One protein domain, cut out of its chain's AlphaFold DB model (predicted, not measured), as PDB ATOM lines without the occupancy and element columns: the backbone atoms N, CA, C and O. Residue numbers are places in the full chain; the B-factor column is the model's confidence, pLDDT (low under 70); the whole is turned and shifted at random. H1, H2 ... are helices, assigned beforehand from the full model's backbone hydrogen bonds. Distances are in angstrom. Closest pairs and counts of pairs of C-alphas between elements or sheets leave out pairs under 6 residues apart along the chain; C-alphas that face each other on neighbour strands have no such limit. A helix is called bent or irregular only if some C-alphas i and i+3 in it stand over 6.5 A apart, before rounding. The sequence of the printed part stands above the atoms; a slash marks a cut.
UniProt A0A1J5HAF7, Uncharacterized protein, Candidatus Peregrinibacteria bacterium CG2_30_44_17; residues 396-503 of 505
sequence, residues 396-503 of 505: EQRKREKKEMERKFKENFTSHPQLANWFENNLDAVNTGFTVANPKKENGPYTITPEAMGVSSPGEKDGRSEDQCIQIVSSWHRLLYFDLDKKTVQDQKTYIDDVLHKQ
ATOM      1  N   GLU A 396      40.944 -56.509  19.096       51.19
ATOM      2  CA  GLU A 396      40.420 -55.448  18.231       51.19
ATOM      3  C   GLU A 396      38.903 -55.532  18.057       51.19
ATOM      4  O   GLU A 396      38.243 -54.501  18.199       51.19
ATOM      5  N   GLN A 397      38.329 -56.731  17.896       50.91
ATOM      6  CA  GLN A 397      36.873 -56.907  17.926       50.91
ATOM      7  C   GLN A 397      36.302 -56.406  19.262       50.91
ATOM      8  O   GLN A 397      35.421 -55.545  19.261       50.91
ATOM      9  N   ARG A 398      36.881 -56.811  20.404       56.41
ATOM     10  CA  ARG A 398      36.479 -56.293  21.727       56.41
ATOM     11  C   ARG A 398      36.674 -54.776  21.851       56.41
ATOM     12  O   ARG A 398      35.828 -54.109  22.441       56.41
ATOM     13  N   LYS A 399      37.734 -54.183  21.276       64.06
ATOM     14  CA  LYS A 399      37.900 -52.708  21.218       64.06
ATOM     15  C   LYS A 399      36.806 -52.035  20.384       64.06
ATOM     16  O   LYS A 399      36.381 -50.934  20.733       64.06
ATOM     17  N   ARG A 400      36.365 -52.650  19.287       69.38
ATOM     18  CA  ARG A 400      35.329 -52.122  18.390       69.38
ATOM     19  C   ARG A 400      33.936 -52.230  19.007       69.38
ATOM     20  O   ARG A 400      33.203 -51.244  19.006       69.38
ATOM     21  N   GLU A 401      33.607 -53.374  19.594       71.31
ATOM     22  CA  GLU A 401      32.378 -53.587  20.365       71.31
ATOM     23  C   GLU A 401      32.323 -52.645  21.571       71.31
ATOM     24  O   GLU A 401      31.325 -51.950  21.756       71.31
ATOM     25  N   LYS A 402      33.425 -52.509  22.323       75.69
ATOM     26  CA  LYS A 402      33.532 -51.534  23.414       75.69
ATOM     27  C   LYS A 402      33.327 -50.100  22.925       75.69
ATOM     28  O   LYS A 402      32.515 -49.400  23.510       75.69
ATOM     29  N   LYS A 403      33.960 -49.669  21.825       79.19
ATOM     30  CA  LYS A 403      33.720 -48.335  21.228       79.19
ATOM     31  C   LYS A 403      32.257 -48.109  20.834       79.19
ATOM     32  O   LYS A 403      31.744 -47.013  21.030       79.19
ATOM     33  N   GLU A 404      31.583 -49.119  20.293       80.44
ATOM     34  CA  GLU A 404      30.166 -49.034  19.918       80.44
ATOM     35  C   GLU A 404      29.239 -48.998  21.148       80.44
ATOM     36  O   GLU A 404      28.229 -48.293  21.141       80.44
ATOM     37  N   MET A 405      29.596 -49.695  22.230       79.38
ATOM     38  CA  MET A 405      28.893 -49.608  23.515       79.38
ATOM     39  C   MET A 405      29.175 -48.283  24.238       79.38
ATOM     40  O   MET A 405      28.245 -47.691  24.780       79.38
ATOM     41  N   GLU A 406      30.396 -47.744  24.165       83.50
ATOM     42  CA  GLU A 406      30.715 -46.384  24.620       83.50
ATOM     43  C   GLU A 406      29.914 -45.337  23.843       83.50
ATOM     44  O   GLU A 406      29.395 -44.404  24.452       83.50
ATOM     45  N   ARG A 407      29.792 -45.484  22.515       85.00
ATOM     46  CA  ARG A 407      28.998 -44.588  21.662       85.00
ATOM     47  C   ARG A 407      27.521 -44.622  22.053       85.00
ATOM     48  O   ARG A 407      26.952 -43.573  22.333       85.00
ATOM     49  N   LYS A 408      26.924 -45.816  22.148       81.31
ATOM     50  CA  LYS A 408      25.525 -46.000  22.575       81.31
ATOM     51  C   LYS A 408      25.268 -45.488  23.989       81.31
ATOM     52  O   LYS A 408      24.238 -44.862  24.212       81.31
ATOM     53  N   PHE A 409      26.195 -45.717  24.922       88.06
ATOM     54  CA  PHE A 409      26.119 -45.144  26.264       88.06
ATOM     55  C   PHE A 409      26.126 -43.615  26.195       88.06
ATOM     56  O   PHE A 409      25.202 -43.000  26.706       88.06
ATOM     57  N   LYS A 410      27.108 -43.004  25.516       87.38
ATOM     58  CA  LYS A 410      27.232 -41.541  25.380       87.38
ATOM     59  C   LYS A 410      25.966 -40.927  24.785       87.38
ATOM     60  O   LYS A 410      25.358 -40.080  25.424       87.38
ATOM     61  N   GLU A 411      25.524 -41.414  23.625       85.88
ATOM     62  CA  GLU A 411      24.317 -40.932  22.940       85.88
ATOM     63  C   GLU A 411      23.053 -41.076  23.797       85.88
ATOM     64  O   GLU A 411      22.212 -40.178  23.812       85.88
ATOM     65  N   ASN A 412      22.902 -42.186  24.527       88.19
ATOM     66  CA  ASN A 412      21.735 -42.403  25.375       88.19
ATOM     67  C   ASN A 412      21.800 -41.615  26.694       88.19
ATOM     68  O   ASN A 412      20.762 -41.158  27.156       88.19
ATOM     69  N   PHE A 413      22.984 -41.400  27.263       90.31
ATOM     70  CA  PHE A 413      23.183 -40.609  28.478       90.31
ATOM     71  C   PHE A 413      22.939 -39.117  28.207       90.31
ATOM     72  O   PHE A 413      22.113 -38.492  28.868       90.31
ATOM     73  N   THR A 414      23.551 -38.552  27.160       85.38
ATOM     74  CA  THR A 414      23.408 -37.118  26.840       85.38
ATOM     75  C   THR A 414      22.046 -36.741  26.254       85.38
ATOM     76  O   THR A 414      21.709 -35.562  26.229       85.38
ATOM     77  N   SER A 415      21.240 -37.708  25.798       86.69
ATOM     78  CA  SER A 415      19.853 -37.464  25.361       86.69
ATOM     79  C   SER A 415      18.820 -37.465  26.496       86.69
ATOM     80  O   SER A 415      17.657 -37.164  26.237       86.69
ATOM     81  N   HIS A 416      19.221 -37.758  27.739       89.81
ATOM     82  CA  HIS A 416      18.339 -37.769  28.915       89.81
ATOM     83  C   HIS A 416      18.972 -36.960  30.062       89.81
ATOM     84  O   HIS A 416      19.401 -37.539  31.062       89.81
ATOM     85  N   PRO A 417      19.112 -35.626  29.915       88.75
ATOM     86  CA  PRO A 417      19.887 -34.796  30.838       88.75
ATOM     87  C   PRO A 417      19.318 -34.750  32.262       88.75
ATOM     88  O   PRO A 417      20.089 -34.654  33.217       88.75
ATOM     89  N   GLN A 418      17.996 -34.841  32.455       89.62
ATOM     90  CA  GLN A 418      17.425 -34.867  33.807       89.62
ATOM     91  C   GLN A 418      17.755 -36.186  34.517       89.62
ATOM     92  O   GLN A 418      18.056 -36.194  35.715       89.62
ATOM     93  N   LEU A 419      17.685 -37.306  33.791       91.12
ATOM     94  CA  LEU A 419      17.973 -38.639  34.308       91.12
ATOM     95  C   LEU A 419      19.479 -38.872  34.484       91.12
ATOM     96  O   LEU A 419      19.871 -39.491  35.468       91.12
ATOM     97  N   ALA A 420      20.314 -38.326  33.596       90.88
ATOM     98  CA  ALA A 420      21.773 -38.324  33.704       90.88
ATOM     99  C   ALA A 420      22.239 -37.610  34.983       90.88
ATOM    100  O   ALA A 420      22.928 -38.219  35.802       90.88
ATOM    101  N   ASN A 421      21.758 -36.383  35.219       90.00
ATOM    102  CA  ASN A 421      22.042 -35.636  36.448       90.00
ATOM    103  C   ASN A 421      21.571 -36.398  37.702       90.00
ATOM    104  O   ASN A 421      22.258 -36.397  38.723       90.00
ATOM    105  N   TRP A 422      20.411 -37.068  37.652       91.25
ATOM    106  CA  TRP A 422      19.950 -37.901  38.771       91.25
ATOM    107  C   TRP A 422      20.859 -39.122  38.987       91.25
ATOM    108  O   TRP A 422      21.202 -39.422  40.128       91.25
ATOM    109  N   PHE A 423      21.282 -39.797  37.916       91.31
ATOM    110  CA  PHE A 423      22.138 -40.985  37.966       91.31
ATOM    111  C   PHE A 423      23.524 -40.676  38.543       91.31
ATOM    112  O   PHE A 423      24.004 -41.408  39.403       91.31
ATOM    113  N   GLU A 424      24.130 -39.566  38.121       90.25
ATOM    114  CA  GLU A 424      25.404 -39.057  38.641       90.25
ATOM    115  C   GLU A 424      25.328 -38.776  40.152       90.25
ATOM    116  O   GLU A 424      26.113 -39.320  40.931       90.25
ATOM    117  N   ASN A 425      24.321 -38.006  40.584       90.06
ATOM    118  CA  ASN A 425      24.137 -37.621  41.989       90.06
ATOM    119  C   ASN A 425      23.777 -38.797  42.918       90.06
ATOM    120  O   ASN A 425      23.946 -38.683  44.130       90.06
ATOM    121  N   ASN A 426      23.289 -39.920  42.380       91.81
ATOM    122  CA  ASN A 426      22.897 -41.107  43.154       91.81
ATOM    123  C   ASN A 426      23.814 -42.321  42.906       91.81
ATOM    124  O   ASN A 426      23.499 -43.426  43.342       91.81
ATOM    125  N   LEU A 427      24.949 -42.157  42.223       90.19
ATOM    126  CA  LEU A 427      25.726 -43.279  41.686       90.19
ATOM    127  C   LEU A 427      26.228 -44.276  42.749       90.19
ATOM    128  O   LEU A 427      26.233 -45.485  42.505       90.19
ATOM    129  N   ASP A 428      26.606 -43.805  43.940       89.25
ATOM    130  CA  ASP A 428      27.000 -44.664  45.069       89.25
ATOM    131  C   ASP A 428      25.826 -45.551  45.546       89.25
ATOM    132  O   ASP A 428      26.005 -46.736  45.847       89.25
ATOM    133  N   ALA A 429      24.603 -45.009  45.533       88.56
ATOM    134  CA  ALA A 429      23.373 -45.735  45.843       88.56
ATOM    135  C   ALA A 429      22.983 -46.714  44.720       88.56
ATOM    136  O   ALA A 429      22.593 -47.845  45.003       88.56
ATOM    137  N   VAL A 430      23.181 -46.341  43.449       88.00
ATOM    138  CA  VAL A 430      22.979 -47.243  42.298       88.00
ATOM    139  C   VAL A 430      23.909 -48.463  42.384       88.00
ATOM    140  O   VAL A 430      23.451 -49.593  42.226       88.00
ATOM    141  N   ASN A 431      25.194 -48.271  42.707       87.75
ATOM    142  CA  ASN A 431      26.152 -49.375  42.897       87.75
ATOM    143  C   ASN A 431      25.797 -50.254  44.112       87.75
ATOM    144  O   ASN A 431      25.980 -51.477  44.081       87.75
ATOM    145  N   THR A 432      25.259 -49.645  45.173       85.31
ATOM    146  CA  THR A 432      24.756 -50.362  46.354       85.31
ATOM    147  C   THR A 432      23.558 -51.237  45.979       85.31
ATOM    148  O   THR A 432      23.599 -52.450  46.193       85.31
ATOM    149  N   GLY A 433      22.548 -50.671  45.313       85.56
ATOM    150  CA  GLY A 433      21.374 -51.410  44.849       85.56
ATOM    151  C   GLY A 433      21.695 -52.481  43.812       85.56
ATOM    152  O   GLY A 433      21.112 -53.561  43.862       85.56
ATOM    153  N   PHE A 434      22.671 -52.255  42.928       84.81
ATOM    154  CA  PHE A 434      23.200 -53.306  42.056       84.81
ATOM    155  C   PHE A 434      23.785 -54.474  42.860       84.81
ATOM    156  O   PHE A 434      23.505 -55.631  42.554       84.81
ATOM    157  N   THR A 435      24.564 -54.188  43.905       84.25
ATOM    158  CA  THR A 435      25.178 -55.224  44.752       84.25
ATOM    159  C   THR A 435      24.124 -56.014  45.540       84.25
ATOM    160  O   THR A 435      24.291 -57.216  45.739       84.25
ATOM    161  N   VAL A 436      23.012 -55.377  45.927       84.19
ATOM    162  CA  VAL A 436      21.848 -56.034  46.551       84.19
ATOM    163  C   VAL A 436      21.060 -56.880  45.541       84.19
ATOM    164  O   VAL A 436      20.712 -58.020  45.840       84.19
ATOM    165  N   ALA A 437      20.797 -56.356  44.340       81.19
ATOM    166  CA  ALA A 437      20.015 -57.035  43.301       81.19
ATOM    167  C   ALA A 437      20.786 -58.160  42.583       81.19
ATOM    168  O   ALA A 437      20.180 -59.093  42.057       81.19
ATOM    169  N   ASN A 438      22.119 -58.084  42.547       83.44
ATOM    170  CA  ASN A 438      22.997 -59.032  41.863       83.44
ATOM    171  C   ASN A 438      24.257 -59.339  42.706       83.44
ATOM    172  O   ASN A 438      25.381 -59.012  42.307       83.44
ATOM    173  N   PRO A 439      24.108 -60.003  43.870       80.38
ATOM    174  CA  PRO A 439      25.218 -60.261  44.796       80.38
ATOM    175  C   PRO A 439      26.291 -61.190  44.211       80.38
ATOM    176  O   PRO A 439      27.443 -61.160  44.641       80.38
ATOM    177  N   LYS A 440      25.936 -61.998  43.203       81.94
ATOM    178  CA  LYS A 440      26.872 -62.859  42.470       81.94
ATOM    179  C   LYS A 440      27.628 -62.145  41.344       81.94
ATOM    180  O   LYS A 440      28.593 -62.702  40.828       81.94
ATOM    181  N   LYS A 441      27.193 -60.941  40.951       81.94
ATOM    182  CA  LYS A 441      27.756 -60.149  39.845       81.94
ATOM    183  C   LYS A 441      27.726 -60.888  38.495       81.94
ATOM    184  O   LYS A 441      28.655 -60.776  37.699       81.94
ATOM    185  N   GLU A 442      26.649 -61.627  38.228       81.00
ATOM    186  CA  GLU A 442      26.406 -62.325  36.953       81.00
ATOM    187  C   GLU A 442      25.982 -61.309  35.866       81.00
ATOM    188  O   GLU A 442      25.188 -60.409  36.144       81.00
ATOM    189  N   ASN A 443      26.492 -61.405  34.628       76.56
ATOM    190  CA  ASN A 443      26.071 -60.494  33.550       76.56
ATOM    191  C   ASN A 443      24.725 -60.950  32.961       76.56
ATOM    192  O   ASN A 443      24.620 -62.059  32.439       76.56
ATOM    193  N   GLY A 444      23.703 -60.098  33.030       69.25
ATOM    194  CA  GLY A 444      22.354 -60.409  32.565       69.25
ATOM    195  C   GLY A 444      21.384 -59.230  32.709       69.25
ATOM    196  O   GLY A 444      21.790 -58.131  33.102       69.25
ATOM    197  N   PRO A 445      20.096 -59.422  32.374       70.88
ATOM    198  CA  PRO A 445      19.054 -58.441  32.644       70.88
ATOM    199  C   PRO A 445      18.714 -58.432  34.140       70.88
ATOM    200  O   PRO A 445      18.240 -59.424  34.686       70.88
ATOM    201  N   TYR A 446      18.931 -57.294  34.793       74.94
ATOM    202  CA  TYR A 446      18.482 -57.017  36.154       74.94
ATOM    203  C   TYR A 446      17.891 -55.606  36.212       74.94
ATOM    204  O   TYR A 446      18.268 -54.737  35.423       74.94
ATOM    205  N   THR A 447      16.990 -55.383  37.165       80.50
ATOM    206  CA  THR A 447      16.358 -54.084  37.418       80.50
ATOM    207  C   THR A 447      16.743 -53.634  38.820       80.50
ATOM    208  O   THR A 447      16.503 -54.363  39.780       80.50
ATOM    209  N   ILE A 448      17.355 -52.458  38.945       81.88
ATOM    210  CA  ILE A 448      17.724 -51.881  40.240       81.88
ATOM    211  C   ILE A 448      16.559 -51.005  40.720       81.88
ATOM    212  O   ILE A 448      16.305 -49.952  40.137       81.88
ATOM    213  N   THR A 449      15.826 -51.434  41.750       82.12
ATOM    214  CA  THR A 449      14.672 -50.671  42.263       82.12
ATOM    215  C   THR A 449      15.105 -49.582  43.261       82.12
ATOM    216  O   THR A 449      16.173 -49.709  43.872       82.12
ATOM    217  N   PRO A 450      14.312 -48.509  43.463       81.19
ATOM    218  CA  PRO A 450      14.627 -47.447  44.425       81.19
ATOM    219  C   PRO A 450      14.874 -47.962  45.852       81.19
ATOM    220  O   PRO A 450      15.811 -47.523  46.519       81.19
ATOM    221  N   GLU A 451      14.103 -48.963  46.286       81.88
ATOM    222  CA  GLU A 451      14.217 -49.591  47.606       81.88
ATOM    223  C   GLU A 451      15.548 -50.333  47.766       81.88
ATOM    224  O   GLU A 451      16.156 -50.276  48.833       81.88
ATOM    225  N   ALA A 452      16.030 -50.993  46.705       77.44
ATOM    226  CA  ALA A 452      17.329 -51.662  46.709       77.44
ATOM    227  C   ALA A 452      18.495 -50.658  46.757       77.44
ATOM    228  O   ALA A 452      19.523 -50.946  47.366       77.44
ATOM    229  N   MET A 453      18.341 -49.483  46.133       76.12
ATOM    230  CA  MET A 453      19.348 -48.410  46.158       76.12
ATOM    231  C   MET A 453      19.347 -47.613  47.472       76.12
ATOM    232  O   MET A 453      20.365 -47.021  47.819       76.12
ATOM    233  N   GLY A 454      18.226 -47.582  48.200       78.25
ATOM    234  CA  GLY A 454      18.078 -46.783  49.420       78.25
ATOM    235  C   GLY A 454      17.915 -45.278  49.166       78.25
ATOM    236  O   GLY A 454      18.193 -44.478  50.059       78.25
ATOM    237  N   VAL A 455      17.472 -44.883  47.967       80.19
ATOM    238  CA  VAL A 455      17.236 -43.480  47.570       80.19
ATOM    239  C   VAL A 455      15.828 -43.287  47.013       80.19
ATOM    240  O   VAL A 455      15.150 -44.243  46.637       80.19
ATOM    241  N   SER A 456      15.379 -42.033  46.944       79.25
ATOM    242  CA  SER A 456      14.147 -41.689  46.239       79.25
ATOM    243  C   SER A 456      14.253 -42.035  44.752       79.25
ATOM    244  O   SER A 456      15.294 -41.855  44.120       79.25
ATOM    245  N   SER A 457      13.146 -42.530  44.197       79.81
ATOM    246  CA  SER A 457      13.039 -42.925  42.791       79.81
ATOM    247  C   SER A 457      13.473 -41.815  41.818       79.81
ATOM    248  O   SER A 457      13.278 -40.628  42.115       79.81
ATOM    249  N   PRO A 458      13.997 -42.153  40.620       82.12
ATOM    250  CA  PRO A 458      14.111 -41.177  39.543       82.12
ATOM    251  C   PRO A 458      12.758 -40.540  39.178       82.12
ATOM    252  O   PRO A 458      12.764 -39.384  38.754       82.12
ATOM    253  N   GLY A 459      11.625 -41.229  39.368       87.00
ATOM    254  CA  GLY A 459      10.310 -40.747  38.933       87.00
ATOM    255  C   GLY A 459      10.248 -40.499  37.421       87.00
ATOM    256  O   GLY A 459      11.074 -41.013  36.664       87.00
ATOM    257  N   GLU A 460       9.288 -39.689  36.972       89.88
ATOM    258  CA  GLU A 460       9.204 -39.278  35.566       89.88
ATOM    259  C   GLU A 460      10.271 -38.224  35.227       89.88
ATOM    260  O   GLU A 460      10.364 -37.177  35.876       89.88
ATOM    261  N   LYS A 461      11.083 -38.498  34.198       88.31
ATOM    262  CA  LYS A 461      12.155 -37.617  33.704       88.31
ATOM    263  C   LYS A 461      12.299 -37.724  32.193       88.31
ATOM    264  O   LYS A 461      12.032 -38.774  31.615       88.31
ATOM    265  N   ASP A 462      12.721 -36.633  31.553       85.69
ATOM    266  CA  ASP A 462      13.012 -36.567  30.109       85.69
ATOM    267  C   ASP A 462      11.876 -37.130  29.213       85.69
ATOM    268  O   ASP A 462      12.116 -37.737  28.169       85.69
ATOM    269  N   GLY A 463      10.616 -36.946  29.634       85.00
ATOM    270  CA  GLY A 463       9.420 -37.405  28.913       85.00
ATOM    271  C   GLY A 463       9.106 -38.904  29.031       85.00
ATOM    272  O   GLY A 463       8.349 -39.423  28.211       85.00
ATOM    273  N   ARG A 464       9.685 -39.605  30.013       88.31
ATOM    274  CA  ARG A 464       9.518 -41.050  30.243       88.31
ATOM    275  C   ARG A 464       8.851 -41.348  31.584       88.31
ATOM    276  O   ARG A 464       8.996 -40.577  32.530       88.31
ATOM    277  N   SER A 465       8.172 -42.494  31.665       91.25
ATOM    278  CA  SER A 465       7.595 -42.980  32.925       91.25
ATOM    279  C   SER A 465       8.671 -43.491  33.887       91.25
ATOM    280  O   SER A 465       9.768 -43.871  33.477       91.25
ATOM    281  N   GLU A 466       8.328 -43.564  35.170       86.62
ATOM    282  CA  GLU A 466       9.211 -44.038  36.241       86.62
ATOM    283  C   GLU A 466       9.840 -45.417  35.950       86.62
ATOM    284  O   GLU A 466      11.063 -45.558  36.015       86.62
ATOM    285  N   ASP A 467       9.044 -46.398  35.506       86.50
ATOM    286  CA  ASP A 467       9.532 -47.724  35.087       86.50
ATOM    287  C   ASP A 467      10.585 -47.648  33.970       86.50
ATOM    288  O   ASP A 467      11.577 -48.384  33.971       86.50
ATOM    289  N   GLN A 468      10.388 -46.754  32.997       87.88
ATOM    290  CA  GLN A 468      11.319 -46.567  31.883       87.88
ATOM    291  C   GLN A 468      12.619 -45.917  32.367       87.88
ATOM    292  O   GLN A 468      13.700 -46.343  31.960       87.88
ATOM    293  N   CYS A 469      12.535 -44.930  33.262       88.19
ATOM    294  CA  CYS A 469      13.700 -44.323  33.901       88.19
ATOM    295  C   CYS A 469      14.500 -45.354  34.716       88.19
ATOM    296  O   CYS A 469      15.721 -45.419  34.579       88.19
ATOM    297  N   ILE A 470      13.828 -46.222  35.481       87.69
ATOM    298  CA  ILE A 470      14.448 -47.318  36.245       87.69
ATOM    299  C   ILE A 470      15.147 -48.335  35.320       87.69
ATOM    300  O   ILE A 470      16.281 -48.747  35.591       87.69
ATOM    301  N   GLN A 471      14.529 -48.712  34.193       88.62
ATOM    302  CA  GLN A 471      15.158 -49.595  33.199       88.62
ATOM    303  C   GLN A 471      16.395 -48.957  32.545       88.62
ATOM    304  O   GLN A 471      17.407 -49.635  32.354       88.62
ATOM    305  N   ILE A 472      16.348 -47.658  32.236       89.62
ATOM    306  CA  ILE A 472      17.476 -46.918  31.653       89.62
ATOM    307  C   ILE A 472      18.639 -46.823  32.648       89.62
ATOM    308  O   ILE A 472      19.756 -47.193  32.297       89.62
ATOM    309  N   VAL A 473      18.370 -46.443  33.902       90.12
ATOM    310  CA  VAL A 473      19.348 -46.428  35.009       90.12
ATOM    311  C   VAL A 473      20.017 -47.795  35.187       90.12
ATOM    312  O   VAL A 473      21.244 -47.888  35.264       90.12
ATOM    313  N   SER A 474      19.227 -48.873  35.179       88.19
ATOM    314  CA  SER A 474      19.737 -50.248  35.298       88.19
ATOM    315  C   SER A 474      20.633 -50.632  34.109       88.19
ATOM    316  O   SER A 474      21.692 -51.237  34.290       88.19
ATOM    317  N   SER A 475      20.247 -50.233  32.893       89.12
ATOM    318  CA  SER A 475      21.019 -50.451  31.663       89.12
ATOM    319  C   SER A 475      22.335 -49.663  31.650       89.12
ATOM    320  O   SER A 475      23.384 -50.225  31.334       89.12
ATOM    321  N   TRP A 476      22.313 -48.388  32.055       91.56
ATOM    322  CA  TRP A 476      23.500 -47.536  32.188       91.56
ATOM    323  C   TRP A 476      24.501 -48.103  33.192       91.56
ATOM    324  O   TRP A 476      25.682 -48.222  32.865       91.56
ATOM    325  N   HIS A 477      24.036 -48.516  34.375       88.88
ATOM    326  CA  HIS A 477      24.902 -49.158  35.361       88.88
ATOM    327  C   HIS A 477      25.511 -50.460  34.818       88.88
ATOM    328  O   HIS A 477      26.715 -50.682  34.964       88.88
ATOM    329  N   ARG A 478      24.723 -51.309  34.136       87.88
ATOM    330  CA  ARG A 478      25.244 -52.551  33.541       87.88
ATOM    331  C   ARG A 478      26.311 -52.280  32.484       87.88
ATOM    332  O   ARG A 478      27.376 -52.893  32.552       87.88
ATOM    333  N   LEU A 479      26.046 -51.348  31.565       88.06
ATOM    334  CA  LEU A 479      26.991 -50.933  30.527       88.06
ATOM    335  C   LEU A 479      28.301 -50.444  31.151       88.06
ATOM    336  O   LEU A 479      29.369 -50.909  30.766       88.06
ATOM    337  N   LEU A 480      28.237 -49.569  32.157       89.19
ATOM    338  CA  LEU A 480      29.424 -49.088  32.864       89.19
ATOM    339  C   LEU A 480      30.202 -50.237  33.525       89.19
ATOM    340  O   LEU A 480      31.396 -50.390  33.268       89.19
ATOM    341  N   TYR A 481      29.535 -51.059  34.340       87.19
ATOM    342  CA  TYR A 481      30.185 -52.063  35.185       87.19
ATOM    343  C   TYR A 481      30.746 -53.266  34.404       87.19
ATOM    344  O   TYR A 481      31.876 -53.691  34.656       87.19
ATOM    345  N   PHE A 482      29.969 -53.828  33.472       84.44
ATOM    346  CA  PHE A 482      30.330 -55.048  32.738       84.44
ATOM    347  C   PHE A 482      30.992 -54.754  31.395       84.44
ATOM    348  O   PHE A 482      32.055 -55.298  31.100       84.44
ATOM    349  N   ASP A 483      30.373 -53.891  30.591       82.75
ATOM    350  CA  ASP A 483      30.710 -53.747  29.172       82.75
ATOM    351  C   ASP A 483      31.833 -52.705  28.953       82.75
ATOM    352  O   ASP A 483      32.686 -52.847  28.071       82.75
ATOM    353  N   LEU A 484      31.891 -51.676  29.808       84.69
ATOM    354  CA  LEU A 484      32.909 -50.619  29.797       84.69
ATOM    355  C   LEU A 484      34.008 -50.794  30.859       84.69
ATOM    356  O   LEU A 484      34.993 -50.049  30.837       84.69
ATOM    357  N   ASP A 485      33.910 -51.823  31.703       84.69
ATOM    358  CA  ASP A 485      34.877 -52.184  32.753       84.69
ATOM    359  C   ASP A 485      35.112 -51.083  33.814       84.69
ATOM    360  O   ASP A 485      36.197 -50.932  34.372       84.69
ATOM    361  N   LYS A 486      34.081 -50.275  34.091       89.38
ATOM    362  CA  LYS A 486      34.062 -49.236  35.132       89.38
ATOM    363  C   LYS A 486      33.507 -49.836  36.424       89.38
ATOM    364  O   LYS A 486      32.348 -49.635  36.786       89.38
ATOM    365  N   LYS A 487      34.329 -50.656  37.083       82.62
ATOM    366  CA  LYS A 487      33.916 -51.502  38.220       82.62
ATOM    367  C   LYS A 487      33.893 -50.797  39.578       82.62
ATOM    368  O   LYS A 487      33.236 -51.306  40.484       82.62
ATOM    369  N   THR A 488      34.586 -49.669  39.744       86.00
ATOM    370  CA  THR A 488      34.487 -48.842  40.958       86.00
ATOM    371  C   THR A 488      33.658 -47.588  40.701       86.00
ATOM    372  O   THR A 488      33.626 -47.076  39.581       86.00
ATOM    373  N   VAL A 489      33.037 -47.036  41.749       86.19
ATOM    374  CA  VAL A 489      32.309 -45.761  41.640       86.19
ATOM    375  C   VAL A 489      33.235 -44.635  41.163       86.19
ATOM    376  O   VAL A 489      32.806 -43.783  40.393       86.19
ATOM    377  N   GLN A 490      34.519 -44.653  41.540       88.62
ATOM    378  CA  GLN A 490      35.483 -43.648  41.088       88.62
ATOM    379  C   GLN A 490      35.757 -43.750  39.580       88.62
ATOM    380  O   GLN A 490      35.788 -42.722  38.905       88.62
ATOM    381  N   ASP A 491      35.892 -44.962  39.027       87.56
ATOM    382  CA  ASP A 491      36.035 -45.167  37.575       87.56
ATOM    383  C   ASP A 491      34.795 -44.694  36.809       87.56
ATOM    384  O   ASP A 491      34.912 -44.169  35.700       87.56
ATOM    385  N   GLN A 492      33.611 -44.907  37.391       90.75
ATOM    386  CA  GLN A 492      32.335 -44.508  36.806       90.75
ATOM    387  C   GLN A 492      32.154 -42.988  36.842       90.75
ATOM    388  O   GLN A 492      31.887 -42.425  35.786       90.75
ATOM    389  N   LYS A 493      32.375 -42.322  37.990       88.81
ATOM    390  CA  LYS A 493      32.353 -40.847  38.112       88.81
ATOM    391  C   LYS A 493      33.309 -40.216  37.108       88.81
ATOM    392  O   LYS A 493      32.858 -39.548  36.191       88.81
ATOM    393  N   THR A 494      34.587 -40.601  37.153       88.44
ATOM    394  CA  THR A 494      35.624 -40.091  36.235       88.44
ATOM    395  C   THR A 494      35.261 -40.294  34.753       88.44
ATOM    396  O   THR A 494      35.625 -39.478  33.913       88.44
ATOM    397  N   TYR A 495      34.548 -41.372  34.398       88.94
ATOM    398  CA  TYR A 495      34.083 -41.600  33.026       88.94
ATOM    399  C   TYR A 495      32.819 -40.796  32.670       88.94
ATOM    400  O   TYR A 495      32.712 -40.324  31.541       88.94
ATOM    401  N   ILE A 496      31.880 -40.617  33.600       89.62
ATOM    402  CA  ILE A 496      30.676 -39.786  33.429       89.62
ATOM    403  C   ILE A 496      31.067 -38.308  33.303       89.62
ATOM    404  O   ILE A 496      30.617 -37.646  32.368       89.62
ATOM    405  N   ASP A 497      31.984 -37.833  34.148       86.44
ATOM    406  CA  ASP A 497      32.590 -36.501  34.076       86.44
ATOM    407  C   ASP A 497      33.184 -36.255  32.680       86.44
ATOM    408  O   ASP A 497      32.896 -35.238  32.049       86.44
ATOM    409  N   ASP A 498      33.950 -37.224  32.165       84.44
ATOM    410  CA  ASP A 498      34.536 -37.204  30.820       84.44
ATOM    411  C   ASP A 498      33.474 -37.148  29.709       84.44
ATOM    412  O   ASP A 498      33.678 -36.472  28.701       84.44
ATOM    413  N   VAL A 499      32.343 -37.842  29.874       83.94
ATOM    414  CA  VAL A 499      31.230 -37.846  28.908       83.94
ATOM    415  C   VAL A 499      30.485 -36.511  28.889       83.94
ATOM    416  O   VAL A 499      30.128 -36.042  27.807       83.94
ATOM    417  N   LEU A 500      30.270 -35.897  30.053       77.00
ATOM    418  CA  LEU A 500      29.548 -34.631  30.186       77.00
ATOM    419  C   LEU A 500      30.411 -33.421  29.793       77.00
ATOM    420  O   LEU A 500      29.926 -32.515  29.117       77.00
ATOM    421  N   HIS A 501      31.696 -33.405  30.162       69.06
ATOM    422  CA  HIS A 501      32.534 -32.204  30.055       69.06
ATOM    423  C   HIS A 501      33.428 -32.150  28.804       69.06
ATOM    424  O   HIS A 501      33.807 -31.057  28.384       69.06
ATOM    425  N   LYS A 502      33.735 -33.278  28.138       57.56
ATOM    426  CA  LYS A 502      34.536 -33.276  26.889       57.56
ATOM    427  C   LYS A 502      33.727 -33.031  25.608       57.56
ATOM    428  O   LYS A 502      34.262 -33.207  24.519       57.56
ATOM    429  N   GLN A 503      32.470 -32.588  25.709       49.03
ATOM    430  CA  GLN A 503      31.709 -32.081  24.553       49.03
ATOM    431  C   GLN A 503      31.977 -30.596  24.235       49.03
ATOM    432  O   GLN A 503      31.400 -30.067  23.289       49.03
TER     433      GLN A 503
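AT A GLANCE: This is residues 396 to 503 of the 505 residues of an uncharacterized protein of Candidatus Peregrinibacteria bacterium CG2_30_44_17 (UniProt A0A1J5HAF7). The long helices H1 and H5 run side by side over part of their lengths, opposite ways and at a slant, with H5 nearest the middle of the domain. H2, H3 and H6 lie on one side of this pair: H2 and H3 cross H5, H6 meets H3 near residue 489, and the short H4 packs on H3. The printed part has 108 residues with six named helices, in the order H1 to H6, and no named strand; the class is all helix. The whole is compact, with a radius of gyration of the C-alphas of 13.2 A and spans of 39 by 33 by 22 A.

IN THESE COORDINATES: H1, residues 396 to 414, is the longest helix by residues and measures 26.4 A from C-alpha 396 at (40.420, -55.448, 18.231) to C-alpha 414. H5, residues 466 to 483, measures 24.6 A and ends with C-alpha 483 at (30.710, -53.747, 29.172). It is neither bent nor irregular, but only just: C-alphas 480 and 483 are 6.1 A apart. H2 is residues 417 to 425, 12.3 A; H3 is residues 427 to 437, 15.0 A; H4 is residues 450 to 453, 5.1 A. H6, residues 489 to 501, measures 17.8 A and ends with C-alpha 501 at (32.534, -32.204, 30.055).

HOW THE PARTS SIT: H1 touches H5 at a shallow tilt of 29 degrees, opposite ways; the closest C-alphas, of Lys 402 and Asp 483, are 6.8 A apart, and H5 touches H1 with residues 476 to 483 alone. With residues 469 to 473 alone, H5 only just touches H2, with 3 pairs of C-alphas within 8 A, the closest those of Phe 423 and Val 473 at 6.8 A; the tilt is steep, 59 degrees. H3 and H5 are close but not clearly touching, about perpendicular at 89 degrees, with the C-alphas of Val 430 and His 477 closest at 7.4 A. H3 touches H4, with the closest C-alphas, of Gly 433 and Met 453, 3.8 A apart. H6 touches H3 with residues 489 to 493 alone, at a steep tilt of 48 degrees, opposite ways; the C-alphas of Asp 428 and Val 489 are closest at 6.4 A. H1 and H3 are apart. In H1, H2, H3, H5 and H6 every O i to N i+4 pair is within hydrogen-bond range; H4 is too short for such a pair.

THE WHOLE: The two C-alphas farthest apart, of Glu 396 and Ser 456, are 40.8 A apart. The printed part has no cut. The links H3 to H4 and H4 to H5 are long, 12 residues each. The mean pLDDT of the printed part is 83.2; residues 396 to 400, 444 and 501 to 503 are under 70.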